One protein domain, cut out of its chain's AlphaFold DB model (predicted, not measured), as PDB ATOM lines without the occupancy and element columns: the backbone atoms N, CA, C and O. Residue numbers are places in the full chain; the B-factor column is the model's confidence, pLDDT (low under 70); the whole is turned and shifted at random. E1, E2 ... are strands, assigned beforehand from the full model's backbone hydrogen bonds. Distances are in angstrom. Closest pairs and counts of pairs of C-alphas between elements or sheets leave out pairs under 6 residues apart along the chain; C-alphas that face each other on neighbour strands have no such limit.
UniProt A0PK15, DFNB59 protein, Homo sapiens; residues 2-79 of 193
ATOM      1  N   GLU A   2     213.715 359.767 256.093       75.50
ATOM      2  CA  GLU A   2     213.207 358.478 255.613       75.50
ATOM      3  C   GLU A   2     213.603 358.269 254.153       75.50
ATOM      4  O   GLU A   2     213.694 359.224 253.379       75.50
ATOM      5  N   SER A   3     213.861 357.020 253.772       84.44
ATOM      6  CA  SER A   3     214.218 356.678 252.397       84.44
ATOM      7  C   SER A   3     213.647 355.331 251.992       84.44
ATOM      8  O   SER A   3     213.753 354.367 252.749       84.44
ATOM      9  N   ILE A   4     213.129 355.258 250.772       84.38
ATOM     10  CA  ILE A   4     212.691 354.032 250.113       84.38
ATOM     11  C   ILE A   4     213.855 353.534 249.266       84.38
ATOM     12  O   ILE A   4     214.370 354.263 248.412       84.38
ATOM     13  N   ARG A   5     214.282 352.295 249.503       87.25
ATOM     14  CA  ARG A   5     215.420 351.687 248.809       87.25
ATOM     15  C   ARG A   5     215.061 350.305 248.295       87.25
ATOM     16  O   ARG A   5     214.260 349.604 248.912       87.25
ATOM     17  N   THR A   6     215.692 349.890 247.203       83.00
ATOM     18  CA  THR A   6     215.655 348.487 246.786       83.00
ATOM     19  C   THR A   6     216.329 347.625 247.855       83.00
ATOM     20  O   THR A   6     217.369 347.982 248.401       83.00
ATOM     21  N   THR A   7     215.761 346.467 248.175       81.75
ATOM     22  CA  THR A   7     216.407 345.493 249.078       81.75
ATOM     23  C   THR A   7     217.256 344.479 248.318       81.75
ATOM     24  O   THR A   7     218.145 343.859 248.891       81.75
ATOM     25  N   ARG A   8     216.991 344.317 247.020       76.75
ATOM     26  CA  ARG A   8     217.676 343.409 246.095       76.75
ATOM     27  C   ARG A   8     217.824 344.089 244.740       76.75
ATOM     28  O   ARG A   8     217.168 345.096 244.485       76.75
ATOM     29  N   GLN A   9     218.672 343.538 243.877       87.75
ATOM     30  CA  GLN A   9     218.744 343.988 242.493       87.75
ATOM     31  C   GLN A   9     217.407 343.724 241.791       87.75
ATOM     32  O   GLN A   9     216.826 342.649 241.940       87.75
ATOM     33  N   CYS A  10     216.938 344.687 241.008       81.38
ATOM     34  CA  CYS A  10     215.772 344.533 240.151       81.38
ATOM     35  C   CYS A  10     216.011 345.210 238.801       81.38
ATOM     36  O   CYS A  10     216.869 346.079 238.666       81.38
ATOM     37  N   SER A  11     215.274 344.790 237.778       81.50
ATOM     38  CA  SER A  11     215.342 345.377 236.441       81.50
ATOM     39  C   SER A  11     213.963 345.839 236.009       81.50
ATOM     40  O   SER A  11     212.989 345.104 236.158       81.50
ATOM     41  N   LEU A  12     213.894 347.037 235.449       78.38
ATOM     42  CA  LEU A  12     212.695 347.609 234.867       78.38
ATOM     43  C   LEU A  12     212.852 347.645 233.348       78.38
ATOM     44  O   LEU A  12     213.735 348.330 232.835       78.38
ATOM     45  N   SER A  13     211.988 346.931 232.633       75.81
ATOM     46  CA  SER A  13     211.880 347.056 231.178       75.81
ATOM     47  C   SER A  13     211.013 348.261 230.844       75.81
ATOM     48  O   SER A  13     209.882 348.374 231.315       75.81
ATOM     49  N   VAL A  14     211.555 349.178 230.052       70.56
ATOM     50  CA  VAL A  14     210.896 350.426 229.684       70.56
ATOM     51  C   VAL A  14     210.919 350.579 228.177       70.56
ATOM     52  O   VAL A  14     211.968 350.436 227.542       70.56
ATOM     53  N   HIS A  15     209.775 350.934 227.606       68.12
ATOM     54  CA  HIS A  15     209.707 351.278 226.201       68.12
ATOM     55  C   HIS A  15     210.132 352.739 226.033       68.12
ATOM     56  O   HIS A  15     209.455 353.661 226.503       68.12
ATOM     57  N   ALA A  16     211.294 352.953 225.414       61.56
ATOM     58  CA  ALA A  16     211.841 354.285 225.195       61.56
ATOM     59  C   ALA A  16     211.618 354.709 223.739       61.56
ATOM     60  O   ALA A  16     212.173 354.120 222.809       61.56
ATOM     61  N   GLY A  17     210.825 355.763 223.557       59.75
ATOM     62  CA  GLY A  17     210.635 356.435 222.276       59.75
ATOM     63  C   GLY A  17     211.324 357.797 222.278       59.75
ATOM     64  O   GLY A  17     211.267 358.530 223.267       59.75
ATOM     65  N   ILE A  18     211.969 358.154 221.170       57.41
ATOM     66  CA  ILE A  18     212.470 359.517 220.948       57.41
ATOM     67  C   ILE A  18     211.353 360.295 220.252       57.41
ATOM     68  O   ILE A  18     210.878 359.875 219.197       57.41
ATOM     69  N   ARG A  19     210.913 361.416 220.836       59.09
ATOM     70  CA  ARG A  19     209.959 362.334 220.194       59.09
ATOM     71  C   ARG A  19     210.575 363.730 220.151       59.09
ATOM     72  O   ARG A  19     210.514 364.464 221.133       59.09
ATOM     73  N   GLY A  20     211.160 364.082 219.008       67.50
ATOM     74  CA  GLY A  20     211.952 365.308 218.872       67.50
ATOM     75  C   GLY A  20     213.237 365.221 219.701       67.50
ATOM     76  O   GLY A  20     213.944 364.222 219.619       67.50
ATOM     77  N   GLU A  21     213.510 366.236 220.521       63.09
ATOM     78  CA  GLU A  21     214.708 366.313 221.377       63.09
ATOM     79  C   GLU A  21     214.556 365.604 222.739       63.09
ATOM     80  O   GLU A  21     215.527 365.463 223.478       63.09
ATOM     81  N   ALA A  22     213.352 365.138 223.092       42.00
ATOM     82  CA  ALA A  22     213.078 364.521 224.388       42.00
ATOM     83  C   ALA A  22     212.934 362.992 224.290       42.00
ATOM     84  O   ALA A  22     212.234 362.458 223.421       42.00
ATOM     85  N   MET A  23     213.556 362.279 225.235       50.66
ATOM     86  CA  MET A  23     213.361 360.839 225.424       50.66
ATOM     87  C   MET A  23     212.168 360.610 226.354       50.66
ATOM     88  O   MET A  23     212.175 361.058 227.501       50.66
ATOM     89  N   ARG A  24     211.139 359.916 225.859       62.50
ATOM     90  CA  ARG A  24     209.942 359.584 226.636       62.50
ATOM     91  C   ARG A  24     209.935 358.098 226.966       62.50
ATOM     92  O   ARG A  24     210.097 357.251 226.088       62.50
ATOM     93  N   PHE A  25     209.732 357.812 228.242       62.84
ATOM     94  CA  PHE A  25     209.693 356.474 228.809       62.84
ATOM     95  C   PHE A  25     208.243 356.118 229.122       62.84
ATOM     96  O   PHE A  25     207.570 356.861 229.836       62.84
ATOM     97  N   HIS A  26     207.758 355.009 228.572       60.75
ATOM     98  CA  HIS A  26     206.443 354.465 228.888       60.75
ATOM     99  C   HIS A  26     206.603 353.092 229.540       60.75
ATOM    100  O   HIS A  26     207.369 352.250 229.064       60.75
ATOM    101  N   PHE A  27     205.874 352.879 230.636       60.56
ATOM    102  CA  PHE A  27     205.590 351.536 231.129       60.56
ATOM    103  C   PHE A  27     204.662 350.879 230.111       60.56
ATOM    104  O   PHE A  27     203.786 351.559 229.580       60.56
ATOM    105  N   MET A  28     204.932 349.621 229.772       54.91
ATOM    106  CA  MET A  28     204.317 348.941 228.637       54.91
ATOM    107  C   MET A  28     202.801 349.143 228.567       54.91
ATOM    108  O   MET A  28     202.076 348.749 229.472       54.91
ATOM    109  N   ASP A  29     202.359 349.719 227.456       52.22
ATOM    110  CA  ASP A  29     201.004 349.574 226.944       52.22
ATOM    111  C   ASP A  29     201.187 348.870 225.595       52.22
ATOM    112  O   ASP A  29     202.043 349.285 224.807       52.22
ATOM    113  N   GLU A  30     200.491 347.757 225.365       54.53
ATOM    114  CA  GLU A  30     200.788 346.726 224.345       54.53
ATOM    115  C   GLU A  30     200.727 347.206 222.871       54.53
ATOM    116  O   GLU A  30     200.746 346.408 221.937       54.53
ATOM    117  N   GLN A  31     200.649 348.514 222.622       54.50
ATOM    118  CA  GLN A  31     200.199 349.093 221.358       54.50
ATOM    119  C   GLN A  31     201.271 349.825 220.537       54.50
ATOM    120  O   GLN A  31     200.949 350.315 219.454       54.50
ATOM    121  N   ASN A  32     202.539 349.910 220.969       52.72
ATOM    122  CA  ASN A  32     203.566 350.619 220.189       52.72
ATOM    123  C   ASN A  32     204.802 349.759 219.854       52.72
ATOM    124  O   ASN A  32     205.750 349.709 220.632       52.72
ATOM    125  N   PRO A  33     204.856 349.124 218.670       53.78
ATOM    126  CA  PRO A  33     205.945 348.217 218.290       53.78
ATOM    127  C   PRO A  33     207.222 348.916 217.777       53.78
ATOM    128  O   PRO A  33     208.120 348.247 217.274       53.78
ATOM    129  N   LYS A  34     207.318 350.257 217.825       55.69
ATOM    130  CA  LYS A  34     208.402 351.015 217.157       55.69
ATOM    131  C   LYS A  34     209.561 351.470 218.056       55.69
ATOM    132  O   LYS A  34     210.573 351.925 217.524       55.69
ATOM    133  N   GLY A  35     209.443 351.407 219.379       57.56
ATOM    134  CA  GLY A  35     210.548 351.743 220.287       57.56
ATOM    135  C   GLY A  35     211.449 350.547 220.588       57.56
ATOM    136  O   GLY A  35     211.057 349.393 220.436       57.56
ATOM    137  N   ARG A  36     212.687 350.827 221.008       58.53
ATOM    138  CA  ARG A  36     213.589 349.791 221.522       58.53
ATOM    139  C   ARG A  36     213.303 349.603 223.003       58.53
ATOM    140  O   ARG A  36     213.358 350.580 223.757       58.53
ATOM    141  N   ASP A  37     213.064 348.366 223.412       64.94
ATOM    142  CA  ASP A  37     212.959 348.034 224.826       64.94
ATOM    143  C   ASP A  37     214.313 348.266 225.497       64.94
ATOM    144  O   ASP A  37     215.355 347.775 225.052       64.94
ATOM    145  N   LYS A  38     214.311 349.079 226.553       66.50
ATOM    146  CA  LYS A  38     215.491 349.348 227.370       66.50
ATOM    147  C   LYS A  38     215.269 348.770 228.755       66.50
ATOM    148  O   LYS A  38     214.299 349.112 229.421       66.50
ATOM    149  N   ALA A  39     216.197 347.934 229.203       74.62
ATOM    150  CA  ALA A  39     216.235 347.479 230.583       74.62
ATOM    151  C   ALA A  39     217.044 348.472 231.429       74.62
ATOM    152  O   ALA A  39     218.209 348.746 231.139       74.62
ATOM    153  N   ILE A  40     216.429 349.003 232.480       79.56
ATOM    154  CA  ILE A  40     217.102 349.758 233.534       79.56
ATOM    155  C   ILE A  40     217.342 348.792 234.686       79.56
ATOM    156  O   ILE A  40     216.392 348.254 235.248       79.56
ATOM    157  N   VAL A  41     218.601 348.558 235.043       80.06
ATOM    158  CA  VAL A  41     218.960 347.687 236.168       80.06
ATOM    159  C   VAL A  41     219.236 348.548 237.395       80.06
ATOM    160  O   VAL A  41     220.122 349.398 237.373       80.06
ATOM    161  N   PHE A  42     218.490 348.312 238.470       81.38
ATOM    162  CA  PHE A  42     218.703 348.901 239.785       81.38
ATOM    163  C   PHE A  42     219.464 347.906 240.667       81.38
ATOM    164  O   PHE A  42     218.923 346.842 240.979       81.38
ATOM    165  N   PRO A  43     220.692 348.221 241.107       84.94
ATOM    166  CA  PRO A  43     221.409 347.413 242.089       84.94
ATOM    167  C   PRO A  43     220.654 347.303 243.419       84.94
ATOM    168  O   PRO A  43     219.782 348.122 243.732       84.94
ATOM    169  N   ALA A  44     221.019 346.317 244.240       78.50
ATOM    170  CA  ALA A  44     220.538 346.235 245.617       78.50
ATOM    171  C   ALA A  44     220.920 347.491 246.420       78.50
ATOM    172  O   ALA A  44     221.971 348.086 246.190       78.50
ATOM    173  N   HIS A  45     220.069 347.873 247.375       85.25
ATOM    174  CA  HIS A  45     220.264 349.029 248.258       85.25
ATOM    175  C   HIS A  45     220.304 350.388 247.542       85.25
ATOM    176  O   HIS A  45     220.809 351.370 248.090       85.25
ATOM    177  N   THR A  46     219.712 350.474 246.351       83.19
ATOM    178  CA  THR A  46     219.561 351.722 245.597       83.19
ATOM    179  C   THR A  46     218.403 352.537 246.165       83.19
ATOM    180  O   THR A  46     217.274 352.052 246.218       83.19
ATOM    181  N   THR A  47     218.658 353.781 246.579       82.88
ATOM    182  CA  THR A  47     217.601 354.706 247.022       82.88
ATOM    183  C   THR A  47     216.774 355.175 245.835       82.88
ATOM    184  O   THR A  47     217.309 355.770 244.904       82.88
ATOM    185  N   ILE A  48     215.467 354.928 245.889       85.94
ATOM    186  CA  ILE A  48     214.514 355.299 244.837       85.94
ATOM    187  C   ILE A  48     213.801 356.604 245.197       85.94
ATOM    188  O   ILE A  48     213.523 357.422 244.327       85.94
ATOM    189  N   ALA A  49     213.531 356.817 246.485       81.56
ATOM    190  CA  ALA A  49     212.905 358.032 246.982       81.56
ATOM    191  C   ALA A  49     213.375 358.337 248.405       81.56
ATOM    192  O   ALA A  49     213.796 357.445 249.145       81.56
ATOM    193  N   PHE A  50     213.297 359.602 248.796       85.56
ATOM    194  CA  PHE A  50     213.614 360.053 250.143       85.56
ATOM    195  C   PHE A  50     212.743 361.246 250.524       85.56
ATOM    196  O   PHE A  50     212.278 361.984 249.658       85.56
ATOM    197  N   SER A  51     212.538 361.416 251.829       79.56
ATOM    198  CA  SER A  51     211.875 362.581 252.409       79.56
ATOM    199  C   SER A  51     212.912 363.534 253.005       79.56
ATOM    200  O   SER A  51     213.897 363.092 253.610       79.56
ATOM    201  N   VAL A  52     212.692 364.837 252.822       79.81
ATOM    202  CA  VAL A  52     213.551 365.922 253.312       79.81
ATOM    203  C   VAL A  52     212.734 366.813 254.236       79.81
ATOM    204  O   VAL A  52     211.583 367.119 253.941       79.81
ATOM    205  N   PHE A  53     213.364 367.258 255.320       80.00
ATOM    206  CA  PHE A  53     212.846 368.299 256.200       80.00
ATOM    207  C   PHE A  53     213.880 369.413 256.284       80.00
ATOM    208  O   PHE A  53     215.085 369.147 256.222       80.00
ATOM    209  N   GLU A  54     213.415 370.650 256.408       82.19
ATOM    210  CA  GLU A  54     214.306 371.776 256.658       82.19
ATOM    211  C   GLU A  54     214.770 371.766 258.126       82.19
ATOM    212  O   GLU A  54     214.142 371.144 258.986       82.19
ATOM    213  N   LEU A  55     215.888 372.434 258.404       82.25
ATOM    214  CA  LEU A  55     216.404 372.622 259.758       82.25
ATOM    215  C   LEU A  55     216.377 374.100 260.109       82.25
ATOM    216  O   LEU A  55     216.761 374.924 259.277       82.25
ATOM    217  N   PHE A  56     215.989 374.419 261.339       78.88
ATOM    218  CA  PHE A  56     216.225 375.729 261.934       78.88
ATOM    219  C   PHE A  56     217.337 375.616 262.974       78.88
ATOM    220  O   PHE A  56     217.256 374.762 263.851       78.88
ATOM    221  N   ILE A  57     218.384 376.433 262.858       80.19
ATOM    222  CA  ILE A  57     219.579 376.361 263.709       80.19
ATOM    223  C   ILE A  57     219.652 377.606 264.595       80.19
ATOM    224  O   ILE A  57     219.637 378.728 264.086       80.19
ATOM    225  N   TYR A  58     219.766 377.395 265.902       73.38
ATOM    226  CA  TYR A  58     219.887 378.437 266.920       73.38
ATOM    227  C   TYR A  58     221.344 378.876 267.118       73.38
ATOM    228  O   TYR A  58     222.285 378.153 266.776       73.38
ATOM    229  N   LEU A  59     221.548 380.070 267.681       72.38
ATOM    230  CA  LEU A  59     222.882 380.629 267.949       72.38
ATOM    231  C   LEU A  59     223.669 379.820 268.989       72.38
ATOM    232  O   LEU A  59     224.900 379.804 268.957       72.38
ATOM    233  N   ASP A  60     222.970 379.136 269.891       74.50
ATOM    234  CA  ASP A  60     223.551 378.237 270.891       74.50
ATOM    235  C   ASP A  60     223.902 376.843 270.329       74.50
ATOM    236  O   ASP A  60     224.476 376.011 271.035       74.50
ATOM    237  N   GLY A  61     223.605 376.596 269.047       67.69
ATOM    238  CA  GLY A  61     223.856 375.335 268.359       67.69
ATOM    239  C   GLY A  61     222.744 374.295 268.507       67.69
ATOM    240  O   GLY A  61     222.875 373.205 267.940       67.69
ATOM    241  N   ALA A  62     221.651 374.600 269.215       64.38
ATOM    242  CA  ALA A  62     220.441 373.789 269.154       64.38
ATOM    243  C   ALA A  62     219.834 373.838 267.742       64.38
ATOM    244  O   ALA A  62     220.116 374.739 266.944       64.38
ATOM    245  N   PHE A  63     218.984 372.867 267.407       81.94
ATOM    246  CA  PHE A  63     218.276 372.876 266.132       81.94
ATOM    247  C   PHE A  63     216.916 372.188 266.211       81.94
ATOM    248  O   PHE A  63     216.745 371.207 266.935       81.94
ATOM    249  N   ASP A  64     216.000 372.659 265.369       77.50
ATOM    250  CA  ASP A  64     214.671 372.090 265.184       77.50
ATOM    251  C   ASP A  64     214.531 371.434 263.808       77.50
ATOM    252  O   ASP A  64     215.010 371.940 262.788       77.50
ATOM    253  N   LEU A  65     213.821 370.304 263.779       81.75
ATOM    254  CA  LEU A  65     213.382 369.646 262.550       81.75
ATOM    255  C   LEU A  65     212.061 370.267 262.087       81.75
ATOM    256  O   LEU A  65     211.028 370.117 262.740       81.75
ATOM    257  N   CYS A  66     212.063 370.914 260.926       83.69
ATOM    258  CA  CYS A  66     210.871 371.515 260.337       83.69
ATOM    259  C   CYS A  66     210.029 370.445 259.619       83.69
ATOM    260  O   CYS A  66     210.096 370.287 258.400       83.69
ATOM    261  N   VAL A  67     209.263 369.665 260.392       78.81
ATOM    262  CA  VAL A  67     208.487 368.513 259.886       78.81
ATOM    263  C   VAL A  67     207.197 368.932 259.163       78.81
ATOM    264  O   VAL A  67     206.659 368.175 258.357       78.81
ATOM    265  N   THR A  68     206.697 370.143 259.419       77.00
ATOM    266  CA  THR A  68     205.448 370.655 258.829       77.00
ATOM    267  C   THR A  68     205.726 371.712 257.762       77.00
ATOM    268  O   THR A  68     206.737 372.404 257.821       77.00
ATOM    269  N   SER A  69     204.797 371.912 256.823       70.62
ATOM    270  CA  SER A  69     204.893 372.977 255.808       70.62
ATOM    271  C   SER A  69     204.811 374.400 256.381       70.62
ATOM    272  O   SER A  69     205.062 375.368 255.664       70.62
ATOM    273  N   VAL A  70     204.439 374.536 257.657       74.38
ATOM    274  CA  VAL A  70     204.324 375.819 258.365       74.38
ATOM    275  C   VAL A  70     205.662 376.224 258.986       74.38
ATOM    276  O   VAL A  70     205.998 377.408 259.019       74.38
ATOM    277  N   SER A  71     206.442 375.247 259.451       74.62
ATOM    278  CA  SER A  71     207.793 375.464 259.969       74.62
ATOM    279  C   SER A  71     208.768 375.710 258.821       74.62
ATOM    280  O   SER A  71     208.865 374.887 257.914       74.62
ATOM    281  N   LYS A  72     209.492 376.830 258.874       77.00
ATOM    282  CA  LYS A  72     210.540 377.175 257.908       77.00
ATOM    283  C   LYS A  72     211.904 376.951 258.533       77.00
ATOM    284  O   LYS A  72     212.138 377.392 259.658       77.00
ATOM    285  N   GLY A  73     212.802 376.322 257.787       80.81
ATOM    286  CA  GLY A  73     214.196 376.230 258.178       80.81
ATOM    287  C   GLY A  73     214.923 377.564 258.060       80.81
ATOM    288  O   GLY A  73     214.410 378.558 257.540       80.81
ATOM    289  N   GLY A  74     216.158 377.582 258.541       83.38
ATOM    290  CA  GLY A  74     217.008 378.759 258.518       83.38
ATOM    291  C   GLY A  74     217.952 378.818 259.706       83.38
ATOM    292  O   GLY A  74     218.309 377.804 260.298       83.38
ATOM    293  N   PHE A  75     218.363 380.038 260.026       83.69
ATOM    294  CA  PHE A  75     219.261 380.336 261.129       83.69
ATOM    295  C   PHE A  75     218.641 381.441 261.977       83.69
ATOM    296  O   PHE A  75     218.103 382.412 261.431       83.69
ATOM    297  N   GLU A  76     218.743 381.303 263.293       81.06
ATOM    298  CA  GLU A  76     218.462 382.378 264.231       81.06
ATOM    299  C   GLU A  76     219.365 383.581 263.927       81.06
ATOM    300  O   GLU A  76     220.549 383.447 263.606       81.06
ATOM    301  N   ARG A  77     218.777 384.779 263.964       78.06
ATOM    302  CA  ARG A  77     219.488 386.030 263.701       78.06
ATOM    303  C   ARG A  77     219.848 386.690 265.020       78.06
ATOM    304  O   ARG A  77     218.975 386.923 265.844       78.06
ATOM    305  N   GLU A  78     221.115 387.055 265.166       64.94
ATOM    306  CA  GLU A  78     221.572 387.897 266.270       64.94
ATOM    307  C   GLU A  78     221.091 389.346 266.055       64.94
ATOM    308  O   GLU A  78     221.223 389.898 264.956       64.94
ATOM    309  N   GLU A  79     220.510 389.971 267.082       59.78
ATOM    310  CA  GLU A  79     220.065 391.367 267.018       59.78
ATOM    311  C   GLU A  79     221.276 392.315 266.969       59.78
ATOM    312  O   GLU A  79     222.031 392.485 267.924       59.78
TER     313      GLU A  79
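Overview. This is residues 2 to 79 of the 193 residues of the protein "DFNB59 protein" of Homo sapiens (UniProt A0PK15). Three small pieces of antiparallel sheet are strung out in a row: a strongly twisted sheet of E3, E2 and E4 towards one end, the short pair E1 and E5 in the middle, and the small hairpin E6 and E7 towards the other end. Residues 67 to 79, with no named element, follow that hairpin, and residues 74 to 75 pair beside E6. The printed part has 78 residues with seven named strands, E1 to E7 in order, and no named helix; the class is all strand, with 37 residues, under half, in named elements. The whole is extended, with a radius of gyration of the C-alphas of 21.5 A, and spans 66 by 33 by 18 A, only just flat.

Arrangement. E1, residues 3 to 5, and E5, residues 47 to 50, are antiparallel neighbours at 165 degrees; N 4 and O 49 are within hydrogen-bond range at 2.8 A. E2, residues 10 to 19, is the inner strand between the edge strands E3, residues 22 to 26, and E4, residues 36 to 42. E2 and E3 form a hairpin, antiparallel at 133 degrees, with N 24 and O 17 at 2.9 A. E2 and E4 are antiparallel at 141 degrees, with N 12 and O 40 at 2.8 A. E6, residues 54 to 57, and E7, residues 63 to 66, form a hairpin, antiparallel at 156 degrees, with N 64 and O 56 at 2.9 A. Residues 56 to 57 of E6 also pair with residues 74 to 75, parallel. E5 and E6 are apart, and so are E2 and E5.

Along the chain. E1 begins at C-alpha 3 (214.218, 356.678, 252.397) and is 6.3 A long. E2 measures 27.4 A, E3 12.9 A, E4 19.0 A, E5 7.4 A, E6 9.9 A and E7 9.5 A, which ends at C-alpha 66 (210.871, 371.515, 260.337).

Size, cuts and confidence. The C-alphas farthest apart, of Pro 33 and Glu 79, are 66.6 A apart. The printed part has no cut, and no link is long. Mean pLDDT of the printed part is 72.5; residues 15 to 38, 61 to 62 and 78 to 79 are under 70.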